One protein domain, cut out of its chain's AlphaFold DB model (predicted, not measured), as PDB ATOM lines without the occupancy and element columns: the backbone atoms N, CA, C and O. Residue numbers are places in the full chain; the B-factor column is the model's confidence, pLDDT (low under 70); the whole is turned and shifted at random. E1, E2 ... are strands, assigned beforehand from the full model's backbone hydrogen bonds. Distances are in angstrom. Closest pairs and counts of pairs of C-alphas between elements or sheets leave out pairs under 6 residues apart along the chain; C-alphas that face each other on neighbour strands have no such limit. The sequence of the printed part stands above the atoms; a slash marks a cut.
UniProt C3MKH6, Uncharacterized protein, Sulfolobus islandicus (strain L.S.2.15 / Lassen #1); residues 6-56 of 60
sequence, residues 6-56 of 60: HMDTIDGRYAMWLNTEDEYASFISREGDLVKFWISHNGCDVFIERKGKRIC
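Overview. This is residues 6 to 56 of the 60 residues of an uncharacterized protein of Sulfolobus islandicus (strain L.S.2.15 / Lassen #1) (UniProt C3MKH6). You are looking at a gently twisted sheet of four strands laid side by side, E3 to E6, the chain folding back at each turn; a separate small hairpin, E1 and E2, is set off on the E3 side of it. The loop of residues 17 to 23 joins the hairpin to the sheet. The printed part has 51 residues with six named strands, E1 to E6 in chain order, and no named helix: the class is all strand. The larger sheet has the order E3, E4, E5, E6 and is antiparallel, as is the pair E1 and E2. The whole is only just compact, close to loose, with a radius of gyration of the C-alphas of 11.3 A and spans of 29 by 26 by 15 A.

Along the chain. Find C-alpha 7 at (-47.598, 2.815, 38.926); there E1 begins, residues 7 to 10. E2 follows at residues 13 to 16. Go on to C-alpha 24 at (-36.814, 3.491, 29.303), where E3, residues 24 to 28, starts its 14.2 A. E4, residues 34 to 41, is the longest strand by residues at 8 and measures 18.2 A. E5, residues 44 to 50, measures 15.7 A. E6, residues 53 to 56, ends at C-alpha 56, at (-43.162, -2.686, 18.661).

Arrangement. Start with the meander E3 E4 E5 E6, each strand the antiparallel neighbour of the one before. In the hairpin of E3 and E4, directions 163 degrees apart, look for N 25 and O 37, within hydrogen-bond range at 2.9 A. In the hairpin of E4 and E5, at 165 degrees, N 38 and O 47 are 2.8 A apart. In the hairpin of E5 and E6, at 168 degrees, N 48 and O 55 are 2.8 A apart. E3 and E6 are the edge strands, and from one to the other the strands' lines turn by 41 degrees. In the hairpin of E1 and E2, at 148 degrees, N 13 and O 10 are 3.0 A apart. E1 and E3 are only just apart, their closest C-alphas 8.3 A from each other; E2 and E3 are apart too.

Size, cuts and confidence. The two C-alphas farthest apart are those of Asp 11 and Asn 42, at 30.5 A. The printed part has no cut and no long link; the link from E2 to E3, 7 residues, is short, and the other four are tight. The mean pLDDT of the printed part is 81.2, and you will find values under 70 at residues 6 to 14, where the model's confidence is low.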
ATOM      1  N   HIS A   6     -44.290   6.225  39.437       57.69
ATOM      2  CA  HIS A   6     -45.479   5.767  40.146       57.69
ATOM      3  C   HIS A   6     -46.319   4.905  39.202       57.69
ATOM      4  O   HIS A   6     -46.525   5.275  38.045       57.69
ATOM      5  N   MET A   7     -46.767   3.746  39.682       55.44
ATOM      6  CA  MET A   7     -47.598   2.815  38.926       55.44
ATOM      7  C   MET A   7     -48.969   2.746  39.589       55.44
ATOM      8  O   MET A   7     -49.134   2.057  40.596       55.44
ATOM      9  N   ASP A   8     -49.939   3.440  39.001       57.97
ATOM     10  CA  ASP A   8     -51.343   3.349  39.397       57.97
ATOM     11  C   ASP A   8     -52.072   2.330  38.520       57.97
ATOM     12  O   ASP A   8     -51.902   2.287  37.296       57.97
ATOM     13  N   THR A   9     -52.914   1.506  39.149       54.72
ATOM     14  CA  THR A   9     -53.849   0.627  38.442       54.72
ATOM     15  C   THR A   9     -55.256   1.203  38.532       54.72
ATOM     16  O   THR A   9     -55.920   1.027  39.552       54.72
ATOM     17  N   ILE A  10     -55.725   1.846  37.465       56.22
ATOM     18  CA  ILE A  10     -57.140   2.204  37.299       56.22
ATOM     19  C   ILE A  10     -57.756   1.129  36.399       56.22
ATOM     20  O   ILE A  10     -57.329   0.946  35.260       56.22
ATOM     21  N   ASP A  11     -58.705   0.357  36.929       59.38
ATOM     22  CA  ASP A  11     -59.510  -0.616  36.170       59.38
ATOM     23  C   ASP A  11     -58.711  -1.667  35.369       59.38
ATOM     24  O   ASP A  11     -59.084  -2.066  34.266       59.38
ATOM     25  N   GLY A  12     -57.580  -2.127  35.915       64.19
ATOM     26  CA  GLY A  12     -56.722  -3.135  35.274       64.19
ATOM     27  C   GLY A  12     -55.801  -2.589  34.178       64.19
ATOM     28  O   GLY A  12     -55.085  -3.362  33.543       64.19
ATOM     29  N   ARG A  13     -55.781  -1.267  33.975       66.38
ATOM     30  CA  ARG A  13     -54.827  -0.575  33.105       66.38
ATOM     31  C   ARG A  13     -53.643  -0.090  33.931       66.38
ATOM     32  O   ARG A  13     -53.818   0.351  35.063       66.38
ATOM     33  N   TYR A  14     -52.451  -0.172  33.353       68.19
ATOM     34  CA  TYR A  14     -51.236   0.381  33.942       68.19
ATOM     35  C   TYR A  14     -51.043   1.798  33.415       68.19
ATOM     36  O   TYR A  14     -50.962   1.989  32.202       68.19
ATOM     37  N   ALA A  15     -50.973   2.777  34.313       71.50
ATOM     38  CA  ALA A  15     -50.504   4.116  33.987       71.50
ATOM     39  C   ALA A  15     -49.109   4.308  34.587       71.50
ATOM     40  O   ALA A  15     -48.866   3.931  35.735       71.50
ATOM     41  N   MET A  16     -48.189   4.855  33.793       72.75
ATOM     42  CA  MET A  16     -46.840   5.172  34.241       72.75
ATOM     43  C   MET A  16     -46.474   6.580  33.808       72.75
ATOM     44  O   MET A  16     -46.609   6.936  32.640       72.75
ATOM     45  N   TRP A  17     -45.993   7.355  34.768       73.62
ATOM     46  CA  TRP A  17     -45.442   8.677  34.544       73.62
ATOM     47  C   TRP A  17     -43.934   8.519  34.432       73.62
ATOM     48  O   TRP A  17     -43.319   7.892  35.297       73.62
ATOM     49  N   LEU A  18     -43.371   9.052  33.353       73.81
ATOM     50  CA  LEU A  18     -41.941   9.062  33.071       73.81
ATOM     51  C   LEU A  18     -41.478  10.502  32.944       73.81
ATOM     52  O   LEU A  18     -42.237  11.350  32.460       73.81
ATOM     53  N   ASN A  19     -40.246  10.783  33.361       76.44
ATOM     54  CA  ASN A  19     -39.643  12.054  32.996       76.44
ATOM     55  C   ASN A  19     -39.305  12.039  31.511       76.44
ATOM     56  O   ASN A  19     -39.033  10.997  30.922       76.44
ATOM     57  N   THR A  20     -39.260  13.224  30.914       70.25
ATOM     58  CA  THR A  20     -38.883  13.391  29.505       70.25
ATOM     59  C   THR A  20     -37.465  12.917  29.189       70.25
ATOM     60  O   THR A  20     -37.152  12.701  28.027       70.25
ATOM     61  N   GLU A  21     -36.609  12.774  30.204       77.56
ATOM     62  CA  GLU A  21     -35.229  12.296  30.069       77.56
ATOM     63  C   GLU A  21     -35.099  10.770  30.225       77.56
ATOM     64  O   GLU A  21     -34.042  10.215  29.932       77.56
ATOM     65  N   ASP A  22     -36.154  10.076  30.666       75.31
ATOM     66  CA  ASP A  22     -36.105   8.629  30.872       75.31
ATOM     67  C   ASP A  22     -36.239   7.901  29.522       75.31
ATOM     68  O   ASP A  22     -37.322   7.807  28.944       75.31
ATOM     69  N   GLU A  23     -35.138   7.338  29.015       79.94
ATOM     70  CA  GLU A  23     -35.126   6.572  27.753       79.94
ATOM     71  C   GLU A  23     -35.930   5.261  27.835       79.94
ATOM     72  O   GLU A  23     -36.361   4.698  26.821       79.94
ATOM     73  N   TYR A  24     -36.105   4.735  29.048       85.31
ATOM     74  CA  TYR A  24     -36.814   3.491  29.303       85.31
ATOM     75  C   TYR A  24     -37.372   3.441  30.718       85.31
ATOM     76  O   TYR A  24     -36.890   4.113  31.628       85.31
ATOM     77  N   ALA A  25     -38.342   2.560  30.923       86.38
ATOM     78  CA  ALA A  25     -38.819   2.227  32.248       86.38
ATOM     79  C   ALA A  25     -39.151   0.749  32.378       86.38
ATOM     80  O   ALA A  25     -39.281   0.007  31.400       86.38
ATOM     81  N   SER A  26     -39.244   0.298  33.623       87.38
ATOM     82  CA  SER A  26     -39.546  -1.094  33.908       87.38
ATOM     83  C   SER A  26     -40.336  -1.258  35.191       87.38
ATOM     84  O   SER A  26     -40.213  -0.460  36.117       87.38
ATOM     85  N   PHE A  27     -41.152  -2.306  35.232       84.44
ATOM     86  CA  PHE A  27     -41.956  -2.661  36.391       84.44
ATOM     87  C   PHE A  27     -42.123  -4.176  36.490       84.44
ATOM     88  O   PHE A  27     -41.991  -4.903  35.504       84.44
ATOM     89  N   ILE A  28     -42.425  -4.654  37.695       84.19
ATOM     90  CA  ILE A  28     -42.810  -6.046  37.924       84.19
ATOM     91  C   ILE A  28     -44.328  -6.142  37.791       84.19
ATOM     92  O   ILE A  28     -45.067  -5.439  38.482       84.19
ATOM     93  N   SER A  29     -44.794  -6.989  36.877       81.88
ATOM     94  CA  SER A  29     -46.220  -7.230  36.671       81.88
ATOM     95  C   SER A  29     -46.840  -7.942  37.884       81.88
ATOM     96  O   SER A  29     -46.142  -8.498  38.734       81.88
ATOM     97  N   ARG A  30     -48.176  -8.019  37.938       78.31
ATOM     98  CA  ARG A  30     -48.873  -8.823  38.961       78.31
ATOM     99  C   ARG A  30     -48.532 -10.317  38.904       78.31
ATOM    100  O   ARG A  30     -48.657 -10.996  39.913       78.31
ATOM    101  N   GLU A  31     -48.104 -10.823  37.750       85.06
ATOM    102  CA  GLU A  31     -47.661 -12.212  37.577       85.06
ATOM    103  C   GLU A  31     -46.197 -12.425  38.010       85.06
ATOM    104  O   GLU A  31     -45.673 -13.530  37.887       85.06
ATOM    105  N   GLY A  32     -45.522 -11.380  38.504       85.19
ATOM    106  CA  GLY A  32     -44.144 -11.446  38.993       85.19
ATOM    107  C   GLY A  32     -43.079 -11.358  37.901       85.19
ATOM    108  O   GLY A  32     -41.897 -11.534  38.187       85.19
ATOM    109  N   ASP A  33     -43.461 -11.084  36.654       87.94
ATOM    110  CA  ASP A  33     -42.517 -10.956  35.547       87.94
ATOM    111  C   ASP A  33     -42.122  -9.501  35.265       87.94
ATOM    112  O   ASP A  33     -42.933  -8.583  35.392       87.94
ATOM    113  N   LEU A  34     -40.860  -9.300  34.873       88.19
ATOM    114  CA  LEU A  34     -40.327  -7.992  34.514       88.19
ATOM    115  C   LEU A  34     -40.847  -7.561  33.142       88.19
ATOM    116  O   LEU A  34     -40.652  -8.254  32.139       88.19
ATOM    117  N   VAL A  35     -41.453  -6.382  33.112       89.69
ATOM    118  CA  VAL A  35     -41.853  -5.678  31.899       89.69
ATOM    119  C   VAL A  35     -40.926  -4.485  31.739       89.69
ATOM    120  O   VAL A  35     -40.793  -3.680  32.661       89.69
ATOM    121  N   LYS A  36     -40.282  -4.369  30.581       91.19
ATOM    122  CA  LYS A  36     -39.483  -3.200  30.199       91.19
ATOM    123  C   LYS A  36     -40.127  -2.533  29.005       91.19
ATOM    124  O   LYS A  36     -40.626  -3.229  28.124       91.19
ATOM    125  N   PHE A  37     -40.091  -1.216  28.950       90.44
ATOM    126  CA  PHE A  37     -40.490  -0.495  27.759       90.44
ATOM    127  C   PHE A  37     -39.618   0.732  27.535       90.44
ATOM    128  O   PHE A  37     -39.043   1.279  28.471       90.44
ATOM    129  N   TRP A  38     -39.523   1.133  26.278       91.56
ATOM    130  CA  TRP A  38     -38.724   2.247  25.798       91.56
ATOM    131  C   TRP A  38     -39.604   3.148  24.947       91.56
ATOM    132  O   TRP A  38     -40.464   2.650  24.212       91.56
ATOM    133  N   ILE A  39     -39.362   4.451  25.029       87.88
ATOM    134  CA  ILE A  39     -39.997   5.446  24.165       87.88
ATOM    135  C   ILE A  39     -39.037   5.732  23.007       87.88
ATOM    136  O   ILE A  39     -37.842   5.910  23.230       87.88
ATOM    137  N   SER A  40     -39.541   5.761  21.772       87.38
ATOM    138  CA  SER A  40     -38.760   6.095  20.568       87.38
ATOM    139  C   SER A  40     -37.503   5.229  20.376       87.38
ATOM    140  O   SER A  40     -36.408   5.728  20.116       87.38
ATOM    141  N   HIS A  41     -37.644   3.906  20.495       87.12
ATOM    142  CA  HIS A  41     -36.530   2.954  20.441       87.12
ATOM    143  C   HIS A  41     -36.671   1.968  19.279       87.12
ATOM    144  O   HIS A  41     -37.758   1.454  19.019       87.12
ATOM    145  N   ASN A  42     -35.567   1.674  18.578       86.31
ATOM    146  CA  ASN A  42     -35.523   0.752  17.428       86.31
ATOM    147  C   ASN A  42     -36.582   1.034  16.337       86.31
ATOM    148  O   ASN A  42     -37.083   0.113  15.691       86.31
ATOM    149  N   GLY A  43     -36.933   2.305  16.121       88.62
ATOM    150  CA  GLY A  43     -37.960   2.695  15.148       88.62
ATOM    151  C   GLY A  43     -39.391   2.330  15.566       88.62
ATOM    152  O   GLY A  43     -40.248   2.130  14.702       88.62
ATOM    153  N   CYS A  44     -39.634   2.190  16.868       92.06
ATOM    154  CA  CYS A  44     -40.949   2.086  17.491       92.06
ATOM    155  C   CYS A  44     -41.184   3.335  18.336       92.06
ATOM    156  O   CYS A  44     -40.261   3.771  19.025       92.06
ATOM    157  N   ASP A  45     -42.409   3.850  18.358       89.88
ATOM    158  CA  ASP A  45     -42.774   4.922  19.290       89.88
ATOM    159  C   ASP A  45     -42.805   4.391  20.721       89.88
ATOM    160  O   ASP A  45     -42.329   5.043  21.648       89.88
ATOM    161  N   VAL A  46     -43.288   3.155  20.891       89.12
ATOM    162  CA  VAL A  46     -43.159   2.402  22.140       89.12
ATOM    163  C   VAL A  46     -42.660   0.997  21.832       89.12
ATOM    164  O   VAL A  46     -43.275   0.250  21.072       89.12
ATOM    165  N   PHE A  47     -41.546   0.608  22.443       92.81
ATOM    166  CA  PHE A  47     -41.015  -0.754  22.380       92.81
ATOM    167  C   PHE A  47     -41.190  -1.423  23.742       92.81
ATOM    168  O   PHE A  47     -40.853  -0.818  24.748       92.81
ATOM    169  N   ILE A  48     -41.707  -2.651  23.802       92.06
ATOM    170  CA  ILE A  48     -41.982  -3.373  25.056       92.06
ATOM    171  C   ILE A  48     -41.316  -4.747  25.014       92.06
ATOM    172  O   ILE A  48     -41.485  -5.495  24.051       92.06
ATOM    173  N   GLU A  49     -40.619  -5.121  26.084       94.25
ATOM    174  CA  GLU A  49     -40.093  -6.465  26.303       94.25
ATOM    175  C   GLU A  49     -40.732  -7.100  27.546       94.25
ATOM    176  O   GLU A  49     -40.698  -6.537  28.643       94.25
ATOM    177  N   ARG A  50     -41.322  -8.288  27.374       90.62
ATOM    178  CA  ARG A  50     -41.968  -9.064  28.446       90.62
ATOM    179  C   ARG A  50     -41.810 -10.558  28.183       90.62
ATOM    180  O   ARG A  50     -42.175 -11.030  27.109       90.62
ATOM    181  N   LYS A  51     -41.299 -11.326  29.154       90.81
ATOM    182  CA  LYS A  51     -41.101 -12.795  29.043       90.81
ATOM    183  C   LYS A  51     -40.397 -13.225  27.737       90.81
ATOM    184  O   LYS A  51     -40.807 -14.185  27.089       90.81
ATOM    185  N   GLY A  52     -39.382 -12.470  27.308       89.44
ATOM    186  CA  GLY A  52     -38.642 -12.720  26.062       89.44
ATOM    187  C   GLY A  52     -39.390 -12.366  24.768       89.44
ATOM    188  O   GLY A  52     -38.828 -12.510  23.685       89.44
ATOM    189  N   LYS A  53     -40.635 -11.882  24.850       92.62
ATOM    190  CA  LYS A  53     -41.372 -11.327  23.709       92.62
ATOM    191  C   LYS A  53     -41.065  -9.844  23.570       92.62
ATOM    192  O   LYS A  53     -41.000  -9.132  24.569       92.62
ATOM    193  N   ARG A  54     -40.935  -9.396  22.322       93.94
ATOM    194  CA  ARG A  54     -40.676  -8.005  21.941       93.94
ATOM    195  C   ARG A  54     -41.850  -7.484  21.130       93.94
ATOM    196  O   ARG A  54     -42.252  -8.125  20.162       93.94
ATOM    197  N   ILE A  55     -42.404  -6.354  21.543       93.44
ATOM    198  CA  ILE A  55     -43.577  -5.727  20.937       93.44
ATOM    199  C   ILE A  55     -43.165  -4.324  20.501       93.44
ATOM    200  O   ILE A  55     -42.638  -3.558  21.300       93.44
ATOM    201  N   CYS A  56     -43.396  -4.006  19.233       93.31
ATOM    202  CA  CYS A  56     -43.162  -2.686  18.661       93.31
ATOM    203  C   CYS A  56     -44.515  -2.037  18.392       93.31
ATOM    204  O   CYS A  56     -45.331  -2.609  17.670       93.31
TER     205      CYS A  56